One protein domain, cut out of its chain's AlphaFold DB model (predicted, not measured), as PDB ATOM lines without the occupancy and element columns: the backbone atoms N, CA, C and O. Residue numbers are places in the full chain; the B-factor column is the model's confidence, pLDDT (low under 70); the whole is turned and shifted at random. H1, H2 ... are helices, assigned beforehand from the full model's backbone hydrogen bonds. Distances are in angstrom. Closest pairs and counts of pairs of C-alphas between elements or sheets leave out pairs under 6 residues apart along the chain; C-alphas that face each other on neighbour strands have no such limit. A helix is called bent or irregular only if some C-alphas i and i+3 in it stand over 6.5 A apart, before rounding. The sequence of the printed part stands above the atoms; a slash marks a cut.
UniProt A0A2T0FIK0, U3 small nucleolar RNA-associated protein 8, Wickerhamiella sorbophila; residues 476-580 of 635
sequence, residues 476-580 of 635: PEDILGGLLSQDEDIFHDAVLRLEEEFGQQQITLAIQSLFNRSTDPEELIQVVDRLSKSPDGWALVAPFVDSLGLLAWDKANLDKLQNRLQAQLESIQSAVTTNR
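Overview. This is residues 476 to 580 of the 635 residues of the protein "U3 small nucleolar RNA-associated protein 8" of Wickerhamiella sorbophila (UniProt A0A2T0FIK0). Five short helices make a compact body, and a long sixth helix, H6, runs off from it as an arm whose residues 569 to 580 stick out. In the body, the helical hairpins H1-H2 and H4-H5 are joined through H3, which packs on both H1 and H5; H5 is nearest the middle, and H6 starts close to H4. The printed part has 105 residues with six named helices, in the order H1 to H6, and no named strand; the class is all helix. The whole is compact, with a radius of gyration of the C-alphas of 14.2 A, and the C-alphas span 46 by 32 by 26 A.

Arrangement. H1, residues 476 to 484, and H2, residues 488 to 501, form a helical hairpin: they touch, closest at the C-alphas of Leu 483 and Phe 491, 4.9 A apart, at a shallow tilt of 28 degrees, opposite ways. H3, residues 504 to 515, touches H1 at a steep tilt of 67 degrees, only just short of about perpendicular; the closest C-alphas are those of Glu 477 and Ala 510, 5.3 A apart. H4, residues 521 to 531, and H5, residues 538 to 548, form a second helical hairpin, at a shallow tilt of 12 degrees, with the C-alphas of Val 528 and Val 541 closest at 6.0 A. H5 is the hub, touching H2, H3 and H4. H3 and H5 stand at a steep tilt of 51 degrees, the C-alphas of Thr 508 and Pro 543 being closest at 4.8 A. H2 touches H5 with residues 495 to 499 alone, about perpendicular at 83 degrees; the C-alphas of Glu 499 and Ala 539 are closest, at 7.0 A. H6, residues 555 to 580, is close to H4 but not clearly touching, at a shallow tilt of 14 degrees, the same way; the closest C-alphas, of Ile 525 and Asn 557, are 7.6 A apart. H6 is apart from H1, H2, H3 and H5. Every O i to N i+4 pair is within hydrogen-bond range in H2, H3, H4 and H6; in H5 it is 5 of 7, and in H1 1 of 5, beside 4 of 6 O i to N i+3 pairs.

Along the chain. H1 begins at C-alpha 476 (367.087, 378.354, 390.252) and is 13.7 A long. H2 is 19.9 A, H3 16.2 A, H4 15.5 A and H5 16.2 A long. H5 is irregular, but only just: C-alphas 539 and 542 are 6.6 A apart. H6, 37.1 A long, runs from C-alpha 555 (342.821, 369.670, 376.403) to C-alpha 580 (357.518, 400.333, 361.646).

Size, cuts and confidence. The two C-alphas farthest apart, of Ser 518 and Arg 580, are 48.0 A apart. The printed part has no cut and no long link. The mean pLDDT of the printed part is 87.3; residues 516 to 520 and residue 550 are under 70.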
ATOM      1  N   PRO A 476     368.366 378.183 390.934       91.12
ATOM      2  CA  PRO A 476     367.087 378.354 390.252       91.12
ATOM      3  C   PRO A 476     365.950 377.670 391.026       91.12
ATOM      4  O   PRO A 476     364.831 378.178 391.042       91.12
ATOM      5  N   GLU A 477     366.227 376.571 391.737       89.62
ATOM      6  CA  GLU A 477     365.257 375.928 392.624       89.62
ATOM      7  C   GLU A 477     364.760 376.858 393.743       89.62
ATOM      8  O   GLU A 477     363.565 376.896 394.048       89.62
ATOM      9  N   ASP A 478     365.654 377.648 394.333       88.19
ATOM     10  CA  ASP A 478     365.308 378.575 395.411       88.19
ATOM     11  C   ASP A 478     364.361 379.690 394.936       88.19
ATOM     12  O   ASP A 478     363.404 380.059 395.630       88.19
ATOM     13  N   ILE A 479     364.599 380.196 393.722       92.50
ATOM     14  CA  ILE A 479     363.850 381.312 393.131       92.50
ATOM     15  C   ILE A 479     362.489 380.852 392.598       92.50
ATOM     16  O   ILE A 479     361.501 381.576 392.734       92.50
ATOM     17  N   LEU A 480     362.389 379.630 392.059       90.19
ATOM     18  CA  LEU A 480     361.132 379.070 391.538       90.19
ATOM     19  C   LEU A 480     360.004 379.062 392.581       90.19
ATOM     20  O   LEU A 480     358.835 379.221 392.228       90.19
ATOM     21  N   GLY A 481     360.338 378.956 393.872       86.19
ATOM     22  CA  GLY A 481     359.364 379.088 394.957       86.19
ATOM     23  C   GLY A 481     358.636 380.440 394.986       86.19
ATOM     24  O   GLY A 481     357.506 380.497 395.477       86.19
ATOM     25  N   GLY A 482     359.248 381.501 394.447       87.31
ATOM     26  CA  GLY A 482     358.677 382.846 394.355       87.31
ATOM     27  C   GLY A 482     357.535 382.940 393.346       87.31
ATOM     28  O   GLY A 482     356.588 383.689 393.567       87.31
ATOM     29  N   LEU A 483     357.542 382.099 392.304       90.12
ATOM     30  CA  LEU A 483     356.472 382.047 391.297       90.12
ATOM     31  C   LEU A 483     355.141 381.523 391.859       90.12
ATOM     32  O   LEU A 483     354.076 381.797 391.305       90.12
ATOM     33  N   LEU A 484     355.198 380.796 392.978       87.06
ATOM     34  CA  LEU A 484     354.030 380.313 393.720       87.06
ATOM     35  C   LEU A 484     353.528 381.328 394.762       87.06
ATOM     36  O   LEU A 484     352.495 381.104 395.393       87.06
ATOM     37  N   SER A 485     354.244 382.437 394.979       88.06
ATOM     38  CA  SER A 485     353.838 383.476 395.930       88.06
ATOM     39  C   SER A 485     352.582 384.196 395.445       88.06
ATOM     40  O   SER A 485     352.477 384.524 394.271       88.06
ATOM     41  N   GLN A 486     351.641 384.512 396.338       87.19
ATOM     42  CA  GLN A 486     350.468 385.331 395.987       87.19
ATOM     43  C   GLN A 486     350.811 386.815 395.794       87.19
ATOM     44  O   GLN A 486     350.020 387.551 395.213       87.19
ATOM     45  N   ASP A 487     351.973 387.252 396.275       91.62
ATOM     46  CA  ASP A 487     352.450 388.624 396.116       91.62
ATOM     47  C   ASP A 487     352.941 388.849 394.673       91.62
ATOM     48  O   ASP A 487     353.790 388.101 394.182       91.62
ATOM     49  N   GLU A 488     352.371 389.839 393.978       90.50
ATOM     50  CA  GLU A 488     352.707 390.152 392.582       90.50
ATOM     51  C   GLU A 488     354.121 390.716 392.430       90.50
ATOM     52  O   GLU A 488     354.779 390.432 391.431       90.50
ATOM     53  N   ASP A 489     354.622 391.441 393.429       92.62
ATOM     54  CA  ASP A 489     355.972 391.999 393.382       92.62
ATOM     55  C   ASP A 489     357.016 390.878 393.452       92.62
ATOM     56  O   ASP A 489     357.968 390.843 392.679       92.62
ATOM     57  N   ILE A 490     356.800 389.914 394.351       93.25
ATOM     58  CA  ILE A 490     357.671 388.740 394.512       93.25
ATOM     59  C   ILE A 490     357.634 387.865 393.259       93.25
ATOM     60  O   ILE A 490     358.664 387.340 392.838       93.25
ATOM     61  N   PHE A 491     356.449 387.710 392.671       93.94
ATOM     62  CA  PHE A 491     356.277 386.986 391.420       93.94
ATOM     63  C   PHE A 491     357.064 387.650 390.285       93.94
ATOM     64  O   PHE A 491     357.820 386.972 389.595       93.94
ATOM     65  N   HIS A 492     356.921 388.965 390.113       93.44
ATOM     66  CA  HIS A 492     357.599 389.708 389.057       93.44
ATOM     67  C   HIS A 492     359.125 389.699 389.223       93.44
ATOM     68  O   HIS A 492     359.834 389.373 388.273       93.44
ATOM     69  N   ASP A 493     359.628 389.945 390.437       94.69
ATOM     70  CA  ASP A 493     361.067 389.916 390.726       94.69
ATOM     71  C   ASP A 493     361.667 388.517 390.482       94.69
ATOM     72  O   ASP A 493     362.772 388.391 389.953       94.69
ATOM     73  N   ALA A 494     360.929 387.446 390.807       94.25
ATOM     74  CA  ALA A 494     361.353 386.078 390.512       94.25
ATOM     75  C   ALA A 494     361.385 385.783 389.003       94.25
ATOM     76  O   ALA A 494     362.294 385.095 388.541       94.25
ATOM     77  N   VAL A 495     360.416 386.297 388.233       94.69
ATOM     78  CA  VAL A 495     360.384 386.155 386.764       94.69
ATOM     79  C   VAL A 495     361.602 386.821 386.135       94.69
ATOM     80  O   VAL A 495     362.333 386.152 385.405       94.69
ATOM     81  N   LEU A 496     361.844 388.093 386.461       93.75
ATOM     82  CA  LEU A 496     362.967 388.853 385.912       93.75
ATOM     83  C   LEU A 496     364.295 388.167 386.218       93.75
ATOM     84  O   LEU A 496     365.108 387.945 385.326       93.75
ATOM     85  N   ARG A 497     364.484 387.740 387.468       93.94
ATOM     86  CA  ARG A 497     365.739 387.110 387.865       93.94
ATOM     87  C   ARG A 497     365.981 385.764 387.193       93.94
ATOM     88  O   ARG A 497     367.112 385.463 386.812       93.94
ATOM     89  N   LEU A 498     364.937 384.949 387.038       94.56
ATOM     90  CA  LEU A 498     365.049 383.681 386.317       94.56
ATOM     91  C   LEU A 498     365.427 383.900 384.850       94.56
ATOM     92  O   LEU A 498     366.236 383.140 384.325       94.56
ATOM     93  N   GLU A 499     364.864 384.923 384.206       92.69
ATOM     94  CA  GLU A 499     365.156 385.254 382.809       92.69
ATOM     95  C   GLU A 499     366.566 385.837 382.613       92.69
ATOM     96  O   GLU A 499     367.246 385.478 381.651       92.69
ATOM     97  N   GLU A 500     367.020 386.708 383.517       92.44
ATOM     98  CA  GLU A 500     368.302 387.409 383.392       92.44
ATOM     99  C   GLU A 500     369.515 386.541 383.766       92.44
ATOM    100  O   GLU A 500     370.556 386.624 383.107       92.44
ATOM    101  N   GLU A 501     369.408 385.709 384.809       91.62
ATOM    102  CA  GLU A 501     370.563 385.001 385.385       91.62
ATOM    103  C   GLU A 501     370.708 383.542 384.915       91.62
ATOM    104  O   GLU A 501     371.822 383.007 384.932       91.62
ATOM    105  N   PHE A 502     369.628 382.878 384.480       93.62
ATOM    106  CA  PHE A 502     369.629 381.428 384.244       93.62
ATOM    107  C   PHE A 502     369.275 381.042 382.806       93.62
ATOM    108  O   PHE A 502     368.403 381.604 382.152       93.62
ATOM    109  N   GLY A 503     369.935 379.995 382.303       92.31
ATOM    110  CA  GLY A 503     369.607 379.435 380.993       92.31
ATOM    111  C   GLY A 503     368.321 378.602 381.024       92.31
ATOM    112  O   GLY A 503     368.076 377.876 381.987       92.31
ATOM    113  N   GLN A 504     367.553 378.595 379.926       92.56
ATOM    114  CA  GLN A 504     366.296 377.829 379.812       92.56
ATOM    115  C   GLN A 504     366.429 376.361 380.252       92.56
ATOM    116  O   GLN A 504     365.577 375.860 380.974       92.56
ATOM    117  N   GLN A 505     367.523 375.679 379.890       91.62
ATOM    118  CA  GLN A 505     367.750 374.281 380.285       91.62
ATOM    119  C   GLN A 505     367.915 374.102 381.800       91.62
ATOM    120  O   GLN A 505     367.431 373.115 382.349       91.62
ATOM    121  N   GLN A 506     368.587 375.038 382.476       92.38
ATOM    122  CA  GLN A 506     368.759 374.994 383.932       92.38
ATOM    123  C   GLN A 506     367.413 375.183 384.628       92.38
ATOM    124  O   GLN A 506     367.086 374.428 385.538       92.38
ATOM    125  N   ILE A 507     366.606 376.124 384.133       93.69
ATOM    126  CA  ILE A 507     365.248 376.374 384.621       93.69
ATOM    127  C   ILE A 507     364.377 375.126 384.428       93.69
ATOM    128  O   ILE A 507     363.754 374.671 385.381       93.69
ATOM    129  N   THR A 508     364.379 374.506 383.243       91.25
ATOM    130  CA  THR A 508     363.617 373.271 382.981       91.25
ATOM    131  C   THR A 508     364.008 372.142 383.937       91.25
ATOM    132  O   THR A 508     363.131 371.472 384.482       91.25
ATOM    133  N   LEU A 509     365.308 371.934 384.174       90.81
ATOM    134  CA  LEU A 509     365.796 370.915 385.110       90.81
ATOM    135  C   LEU A 509     365.402 371.223 386.561       90.81
ATOM    136  O   LEU A 509     365.019 370.306 387.288       90.81
ATOM    137  N   ALA A 510     365.444 372.492 386.968       89.38
ATOM    138  CA  ALA A 510     365.028 372.932 388.297       89.38
ATOM    139  C   ALA A 510     363.513 372.765 388.511       89.38
ATOM    140  O   ALA A 510     363.074 372.282 389.554       89.38
ATOM    141  N   ILE A 511     362.693 373.062 387.496       89.31
ATOM    142  CA  ILE A 511     361.248 372.798 387.544       89.31
ATOM    143  C   ILE A 511     361.000 371.288 387.653       89.31
ATOM    144  O   ILE A 511     360.234 370.838 388.504       89.31
ATOM    145  N   GLN A 512     361.695 370.474 386.855       87.25
ATOM    146  CA  GLN A 512     361.593 369.019 386.956       87.25
ATOM    147  C   GLN A 512     362.019 368.504 388.337       87.25
ATOM    148  O   GLN A 512     361.404 367.572 388.851       87.25
ATOM    149  N   SER A 513     363.057 369.075 388.954       85.38
ATOM    150  CA  SER A 513     363.564 368.620 390.252       85.38
ATOM    151  C   SER A 513     362.609 368.956 391.403       85.38
ATOM    152  O   SER A 513     362.391 368.109 392.278       85.38
ATOM    153  N   LEU A 514     362.000 370.146 391.371       79.44
ATOM    154  CA  LEU A 514     361.045 370.615 392.373       79.44
ATOM    155  C   LEU A 514     359.667 369.973 392.225       79.44
ATOM    156  O   LEU A 514     359.097 369.511 393.212       79.44
ATOM    157  N   PHE A 515     359.130 369.924 391.007       73.31
ATOM    158  CA  PHE A 515     357.724 369.593 390.796       73.31
ATOM    159  C   PHE A 515     357.468 368.112 390.475       73.31
ATOM    160  O   PHE A 515     356.389 367.618 390.791       73.31
ATOM    161  N   ASN A 516     358.453 367.343 389.978       67.00
ATOM    162  CA  ASN A 516     358.265 365.890 389.789       67.00
ATOM    163  C   ASN A 516     358.251 365.091 391.105       67.00
ATOM    164  O   ASN A 516     357.975 363.893 391.088       67.00
ATOM    165  N   ARG A 517     358.592 365.708 392.247       57.28
ATOM    166  CA  ARG A 517     358.730 365.003 393.532       57.28
ATOM    167  C   ARG A 517     357.483 365.033 394.421       57.28
ATOM    168  O   ARG A 517     357.402 364.176 395.300       57.28
ATOM    169  N   SER A 518     356.525 365.945 394.223       51.06
ATOM    170  CA  SER A 518     355.397 366.068 395.169       51.06
ATOM    171  C   SER A 518     354.169 366.875 394.728       51.06
ATOM    172  O   SER A 518     353.232 366.957 395.519       51.06
ATOM    173  N   THR A 519     354.138 367.485 393.541       57.97
ATOM    174  CA  THR A 519     353.164 368.557 393.265       57.97
ATOM    175  C   THR A 519     352.059 368.138 392.297       57.97
ATOM    176  O   THR A 519     352.303 367.416 391.332       57.97
ATOM    177  N   ASP A 520     350.838 368.606 392.566       69.88
ATOM    178  CA  ASP A 520     349.691 368.487 391.668       69.88
ATOM    179  C   ASP A 520     349.991 369.255 390.360       69.88
ATOM    180  O   ASP A 520     350.352 370.437 390.434       69.88
ATOM    181  N   PRO A 521     349.885 368.640 389.165       75.69
ATOM    182  CA  PRO A 521     350.067 369.336 387.887       75.69
ATOM    183  C   PRO A 521     349.210 370.606 387.755       75.69
ATOM    184  O   PRO A 521     349.579 371.510 387.002       75.69
ATOM    185  N   GLU A 522     348.114 370.725 388.512       80.56
ATOM    186  CA  GLU A 522     347.306 371.944 388.571       80.56
ATOM    187  C   GLU A 522     348.083 373.189 389.034       80.56
ATOM    188  O   GLU A 522     347.859 374.269 388.483       80.56
ATOM    189  N   GLU A 523     349.019 373.081 389.985       81.75
ATOM    190  CA  GLU A 523     349.795 374.242 390.461       81.75
ATOM    191  C   GLU A 523     350.722 374.788 389.369       81.75
ATOM    192  O   GLU A 523     350.804 375.999 389.155       81.75
ATOM    193  N   LEU A 524     351.370 373.900 388.611       81.62
ATOM    194  CA  LEU A 524     352.211 374.291 387.480       81.62
ATOM    195  C   LEU A 524     351.397 374.967 386.377       81.62
ATOM    196  O   LEU A 524     351.822 375.978 385.815       81.62
ATOM    197  N   ILE A 525     350.206 374.444 386.090       84.31
ATOM    198  CA  ILE A 525     349.295 375.043 385.112       84.31
ATOM    199  C   ILE A 525     348.861 376.442 385.568       84.31
ATOM    200  O   ILE A 525     348.791 377.353 384.742       84.31
ATOM    201  N   GLN A 526     348.617 376.654 386.866       86.56
ATOM    202  CA  GLN A 526     348.315 377.984 387.409       86.56
ATOM    203  C   GLN A 526     349.487 378.957 387.244       86.56
ATOM    204  O   GLN A 526     349.268 380.109 386.862       86.56
ATOM    205  N   VAL A 527     350.725 378.503 387.462       88.75
ATOM    206  CA  VAL A 527     351.922 379.323 387.221       88.75
ATOM    207  C   VAL A 527     352.028 379.698 385.744       88.75
ATOM    208  O   VAL A 527     352.219 380.871 385.437       88.75
ATOM    209  N   VAL A 528     351.805 378.763 384.815       88.69
ATOM    210  CA  VAL A 528     351.792 379.060 383.369       88.69
ATOM    211  C   VAL A 528     350.666 380.035 382.998       88.69
ATOM    212  O   VAL A 528     350.859 380.960 382.199       88.69
ATOM    213  N   ASP A 529     349.486 379.888 383.603       87.56
ATOM    214  CA  ASP A 529     348.373 380.819 383.414       87.56
ATOM    215  C   ASP A 529     348.714 382.228 383.916       87.56
ATOM    216  O   ASP A 529     348.245 383.215 383.349       87.56
ATOM    217  N   ARG A 530     349.533 382.347 384.960       91.19
ATOM    218  CA  ARG A 530     349.976 383.640 385.482       91.19
ATOM    219  C   ARG A 530     351.112 384.233 384.653       91.19
ATOM    220  O   ARG A 530     351.023 385.395 384.267       91.19
ATOM    221  N   LEU A 531     352.106 383.426 384.282       91.88
ATOM    222  CA  LEU A 531     353.214 383.824 383.407       91.88
ATOM    223  C   LEU A 531     352.707 384.366 382.068       91.88
ATOM    224  O   LEU A 531     353.132 385.430 381.644       91.88
ATOM    225  N   SER A 532     351.727 383.703 381.449       88.62
ATOM    226  CA  SER A 532     351.147 384.151 380.171       88.62
ATOM    227  C   SER A 532     350.325 385.449 380.256       88.62
ATOM    228  O   SER A 532     349.989 386.032 379.224       88.62
ATOM    229  N   LYS A 533     349.973 385.921 381.459       87.69
ATOM    230  CA  LYS A 533     349.361 387.249 381.656       87.69
ATOM    231  C   LYS A 533     350.407 388.343 381.834       87.69
ATOM    232  O   LYS A 533     350.108 389.497 381.537       87.69
ATOM    233  N   SER A 534     351.593 387.986 382.320       86.62
ATOM    234  CA  SER A 534     352.700 388.917 382.503       86.62
ATOM    235  C   SER A 534     353.412 389.158 381.166       86.62
ATOM    236  O   SER A 534     353.666 388.191 380.443       86.62
ATOM    237  N   PRO A 535     353.745 390.409 380.802       82.88
ATOM    238  CA  PRO A 535     354.526 390.680 379.596       82.88
ATOM    239  C   PRO A 535     355.907 390.010 379.650       82.88
ATOM    240  O   PRO A 535     356.335 389.438 378.650       82.88
ATOM    241  N   ASP A 536     356.533 389.982 380.827       84.94
ATOM    242  CA  ASP A 536     357.890 389.452 381.034       84.94
ATOM    243  C   ASP A 536     357.886 387.930 381.288       84.94
ATOM    244  O   ASP A 536     358.897 387.248 381.208       84.94
ATOM    245  N   GLY A 537     356.715 387.336 381.547       87.19
ATOM    246  CA  GLY A 537     356.602 385.908 381.866       87.19
ATOM    247  C   GLY A 537     356.710 384.969 380.661       87.19
ATOM    248  O   GLY A 537     356.868 383.759 380.841       87.19
ATOM    249  N   TRP A 538     356.616 385.483 379.430       90.06
ATOM    250  CA  TRP A 538     356.526 384.653 378.222       90.06
ATOM    251  C   TRP A 538     357.789 383.845 377.931       90.06
ATOM    252  O   TRP A 538     357.675 382.712 377.460       90.06
ATOM    253  N   ALA A 539     358.971 384.375 378.255       88.75
ATOM    254  CA  ALA A 539     360.238 383.660 378.091       88.75
ATOM    255  C   ALA A 539     360.299 382.378 378.941       88.75
ATOM    256  O   ALA A 539     360.895 381.379 378.528       88.75
ATOM    257  N   LEU A 540     359.625 382.383 380.096       91.88
ATOM    258  CA  LEU A 540     359.591 381.266 381.036       91.88
ATOM    259  C   LEU A 540     358.492 380.242 380.725       91.88
ATOM    260  O   LEU A 540     358.578 379.110 381.192       91.88
ATOM    261  N   VAL A 541     357.490 380.566 379.897       91.38
ATOM    262  CA  VAL A 541     356.409 379.620 379.554       91.38
ATOM    263  C   VAL A 541     356.956 378.349 378.893       91.38
ATOM    264  O   VAL A 541     356.509 377.252 379.225       91.38
ATOM    265  N   ALA A 542     357.937 378.469 377.994       90.00
ATOM    266  CA  ALA A 542     358.505 377.319 377.286       90.00
ATOM    267  C   ALA A 542     359.194 376.307 378.232       90.00
ATOM    268  O   ALA A 542     358.798 375.141 378.205       90.00
ATOM    269  N   PRO A 543     360.115 376.715 379.136       91.00
ATOM    270  CA  PRO A 543     360.674 375.824 380.157       91.00
ATOM    271  C   PRO A 543     359.627 375.062 380.981       91.00
ATOM    272  O   PRO A 543     359.796 373.871 381.243       91.00
ATOM    273  N   PHE A 544     358.524 375.719 381.357       89.25
ATOM    274  CA  PHE A 544     357.429 375.082 382.092       89.25
ATOM    275  C   PHE A 544     356.697 374.032 381.245       89.25
ATOM    276  O   PHE A 544     356.460 372.920 381.722       89.25
ATOM    277  N   VAL A 545     356.392 374.337 379.982       88.06
ATOM    278  CA  VAL A 545     355.775 373.382 379.046       88.06
ATOM    279  C   VAL A 545     356.674 372.168 378.813       88.06
ATOM    280  O   VAL A 545     356.201 371.033 378.917       88.06
ATOM    281  N   ASP A 546     357.968 372.392 378.586       88.50
ATOM    282  CA  ASP A 546     358.949 371.328 378.368       88.50
ATOM    283  C   ASP A 546     359.137 370.454 379.619       88.50
ATOM    284  O   ASP A 546     359.284 369.235 379.515       88.50
ATOM    285  N   SER A 547     359.094 371.059 380.813       87.31
ATOM    286  CA  SER A 547     359.256 370.347 382.087       87.31
ATOM    287  C   SER A 547     358.093 369.400 382.411       87.31
ATOM    288  O   SER A 547     358.334 368.300 382.906       87.31
ATOM    289  N   LEU A 548     356.855 369.799 382.087       81.88
ATOM    290  CA  LEU A 548     355.628 369.013 382.273       81.88
ATOM    291  C   LEU A 548     355.535 367.839 381.286       81.88
ATOM    292  O   LEU A 548     354.889 366.825 381.562       81.88
ATOM    293  N   GLY A 549     356.183 367.974 380.128       80.19
ATOM    294  CA  GLY A 549     356.133 366.997 379.051       80.19
ATOM    295  C   GLY A 549     354.757 366.898 378.383       80.19
ATOM    296  O   GLY A 549     353.807 367.606 378.701       80.19
ATOM    297  N   LEU A 550     354.641 365.987 377.416       69.88
ATOM    298  CA  LEU A 550     353.482 365.900 376.512       69.88
ATOM    299  C   LEU A 550     352.185 365.372 377.152       69.88
ATOM    300  O   LEU A 550     351.115 365.580 376.587       69.88
ATOM    301  N   LEU A 551     352.259 364.653 378.277       70.12
ATOM    302  CA  LEU A 551     351.124 363.883 378.815       70.12
ATOM    303  C   LEU A 551     350.430 364.529 380.022       70.12
ATOM    304  O   LEU A 551     349.359 364.065 380.406       70.12
ATOM    305  N   ALA A 552     351.012 365.572 380.616       74.75
ATOM    306  CA  ALA A 552     350.468 366.220 381.814       74.75
ATOM    307  C   ALA A 552     349.414 367.303 381.512       74.75
ATOM    308  O   ALA A 552     348.767 367.807 382.426       74.75
ATOM    309  N   TRP A 553     349.228 367.658 380.237       82.06
ATOM    310  CA  TRP A 553     348.324 368.725 379.817       82.06
ATOM    311  C   TRP A 553     346.939 368.190 379.460       82.06
ATOM    312  O   TRP A 553     346.792 367.327 378.592       82.06
ATOM    313  N   ASP A 554     345.900 368.748 380.074       86.25
ATOM    314  CA  ASP A 554     344.533 368.525 379.626       86.25
ATOM    315  C   ASP A 554     344.211 369.391 378.394       86.25
ATOM    316  O   ASP A 554     344.807 370.440 378.123       86.25
ATOM    317  N   LYS A 555     343.220 368.952 377.617       87.31
ATOM    318  CA  LYS A 555     342.821 369.670 376.403       87.31
ATOM    319  C   LYS A 555     342.332 371.090 376.710       87.31
ATOM    320  O   LYS A 555     342.602 372.008 375.944       87.31
ATOM    321  N   ALA A 556     341.645 371.277 377.838       88.12
ATOM    322  CA  ALA A 556     341.084 372.571 378.200       88.12
ATOM    323  C   ALA A 556     342.170 373.621 378.485       88.12
ATOM    324  O   ALA A 556     342.010 374.768 378.064       88.12
ATOM    325  N   ASN A 557     343.270 373.267 379.160       84.38
ATOM    326  CA  ASN A 557     344.347 374.225 379.403       84.38
ATOM    327  C   ASN A 557     345.245 374.423 378.174       84.38
ATOM    328  O   ASN A 557     345.705 375.544 377.962       84.38
ATOM    329  N   LEU A 558     345.399 373.415 377.303       86.69
ATOM    330  CA  LEU A 558     346.037 373.600 375.989       86.69
ATOM    331  C   LEU A 558     345.274 374.595 375.113       86.69
ATOM    332  O   LEU A 558     345.878 375.526 374.585       86.69
ATOM    333  N   ASP A 559     343.950 374.451 375.011       89.44
ATOM    334  CA  ASP A 559     343.113 375.363 374.226       89.44
ATOM    335  C   ASP A 559     343.211 376.804 374.778       89.44
ATOM    336  O   ASP A 559     343.310 377.770 374.016       89.44
ATOM    337  N   LYS A 560     343.251 376.978 376.111       87.56
ATOM    338  CA  LYS A 560     343.475 378.295 376.744       87.56
ATOM    339  C   LYS A 560     344.847 378.877 376.404       87.56
ATOM    340  O   LYS A 560     344.923 380.055 376.052       87.56
ATOM    341  N   LEU A 561     345.909 378.079 376.516       87.56
ATOM    342  CA  LEU A 561     347.274 378.516 376.228       87.56
ATOM    343  C   LEU A 561     347.424 378.906 374.753       87.56
ATOM    344  O   LEU A 561     347.961 379.972 374.456       87.56
ATOM    345  N   GLN A 562     346.870 378.105 373.837       90.94
ATOM    346  CA  GLN A 562     346.863 378.387 372.402       90.94
ATOM    347  C   GLN A 562     346.144 379.704 372.086       90.94
ATOM    348  O   GLN A 562     346.677 380.527 371.344       90.94
ATOM    349  N   ASN A 563     344.968 379.937 372.674       91.12
ATOM    350  CA  ASN A 563     344.224 381.182 372.467       91.12
ATOM    351  C   ASN A 563     345.006 382.412 372.954       91.12
ATOM    352  O   ASN A 563     344.995 383.451 372.298       91.12
ATOM    353  N   ARG A 564     345.712 382.303 374.086       88.25
ATOM    354  CA  ARG A 564     346.555 383.396 374.599       88.25
ATOM    355  C   ARG A 564     347.787 383.637 373.745       88.25
ATOM    356  O   ARG A 564     348.124 384.789 373.493       88.25
ATOM    357  N   LEU A 565     348.431 382.569 373.288       89.75
ATOM    358  CA  LEU A 565     349.576 382.656 372.392       89.75
ATOM    359  C   LEU A 565     349.185 383.330 371.071       89.75
ATOM    360  O   LEU A 565     349.887 384.223 370.612       89.75
ATOM    361  N   GLN A 566     348.026 382.978 370.511       92.25
ATOM    362  CA  GLN A 566     347.489 383.632 369.319       92.25
ATOM    363  C   GLN A 566     347.223 385.126 369.561       92.25
ATOM    364  O   GLN A 566     347.668 385.959 368.776       92.25
ATOM    365  N   ALA A 567     346.571 385.475 370.675       89.12
ATOM    366  CA  ALA A 567     346.315 386.870 371.034       89.12
ATOM    367  C   ALA A 567     347.613 387.679 371.220       89.12
ATOM    368  O   ALA A 567     347.689 388.835 370.804       89.12
ATOM    369  N   GLN A 568     348.655 387.079 371.802       88.38
ATOM    370  CA  GLN A 568     349.956 387.735 371.922       88.38
ATOM    371  C   GLN A 568     350.678 387.883 370.590       88.38
ATOM    372  O   GLN A 568     351.246 388.939 370.329       88.38
ATOM    373  N   LEU A 569     350.636 386.876 369.716       90.69
ATOM    374  CA  LEU A 569     351.210 386.993 368.375       90.69
ATOM    375  C   LEU A 569     350.545 388.122 367.584       90.69
ATOM    376  O   LEU A 569     351.241 388.908 366.945       90.69
ATOM    377  N   GLU A 570     349.222 388.249 367.671       93.12
ATOM    378  CA  GLU A 570     348.474 389.346 367.054       93.12
ATOM    379  C   GLU A 570     348.859 390.707 367.655       93.12
ATOM    380  O   GLU A 570     349.093 391.667 366.916       93.12
ATOM    381  N   SER A 571     349.002 390.785 368.983       91.00
ATOM    382  CA  SER A 571     349.470 391.985 369.689       91.00
ATOM    383  C   SER A 571     350.878 392.402 369.247       91.00
ATOM    384  O   SER A 571     351.097 393.555 368.877       91.00
ATOM    385  N   ILE A 572     351.823 391.459 369.191       89.06
ATOM    386  CA  ILE A 572     353.208 391.704 368.763       89.06
ATOM    387  C   ILE A 572     353.254 392.107 367.288       89.06
ATOM    388  O   ILE A 572     353.950 393.056 366.936       89.06
ATOM    389  N   GLN A 573     352.494 391.449 366.409       92.94
ATOM    390  CA  GLN A 573     352.408 391.832 364.996       92.94
ATOM    391  C   GLN A 573     351.854 393.254 364.829       92.94
ATOM    392  O   GLN A 573     352.390 394.049 364.049       92.94
ATOM    393  N   SER A 574     350.821 393.608 365.596       91.88
ATOM    394  CA  SER A 574     350.271 394.965 365.640       91.88
ATOM    395  C   SER A 574     351.294 395.982 366.167       91.88
ATOM    396  O   SER A 574     351.481 397.050 365.580       91.88
ATOM    397  N   ALA A 575     352.046 395.640 367.215       90.81
ATOM    398  CA  ALA A 575     353.091 396.496 367.767       90.81
ATOM    399  C   ALA A 575     354.255 396.699 366.784       90.81
ATOM    400  O   ALA A 575     354.705 397.824 366.587       90.81
ATOM    401  N   VAL A 576     354.710 395.641 366.105       93.06
ATOM    402  CA  VAL A 576     355.780 395.707 365.094       93.06
ATOM    403  C   VAL A 576     355.353 396.548 363.894       93.06
ATOM    404  O   VAL A 576     356.125 397.385 363.427       93.06
ATOM    405  N   THR A 577     354.126 396.370 363.401       93.44
ATOM    406  CA  THR A 577     353.603 397.189 362.295       93.44
ATOM    407  C   THR A 577     353.466 398.653 362.704       93.44
ATOM    408  O   THR A 577     353.898 399.531 361.959       93.44
ATOM    409  N   THR A 578     352.975 398.926 363.913       92.50
ATOM    410  CA  THR A 578     352.883 400.285 364.465       92.50
ATOM    411  C   THR A 578     354.265 400.923 364.631       92.50
ATOM    412  O   THR A 578     354.478 402.042 364.170       92.50
ATOM    413  N   ASN A 579     355.238 400.207 365.197       90.69
ATOM    414  CA  ASN A 579     356.612 400.693 365.356       90.69
ATOM    415  C   ASN A 579     357.298 400.945 364.015       90.69
ATOM    416  O   ASN A 579     358.046 401.913 363.877       90.69
ATOM    417  N   ARG A 580     357.024 400.114 363.005       92.50
ATOM    418  CA  ARG A 580     357.518 400.333 361.646       92.50
ATOM    419  C   ARG A 580     356.934 401.608 361.042       92.50
ATOM    420  O   ARG A 580     357.695 402.412 360.520       92.50
TER     421      ARG A 580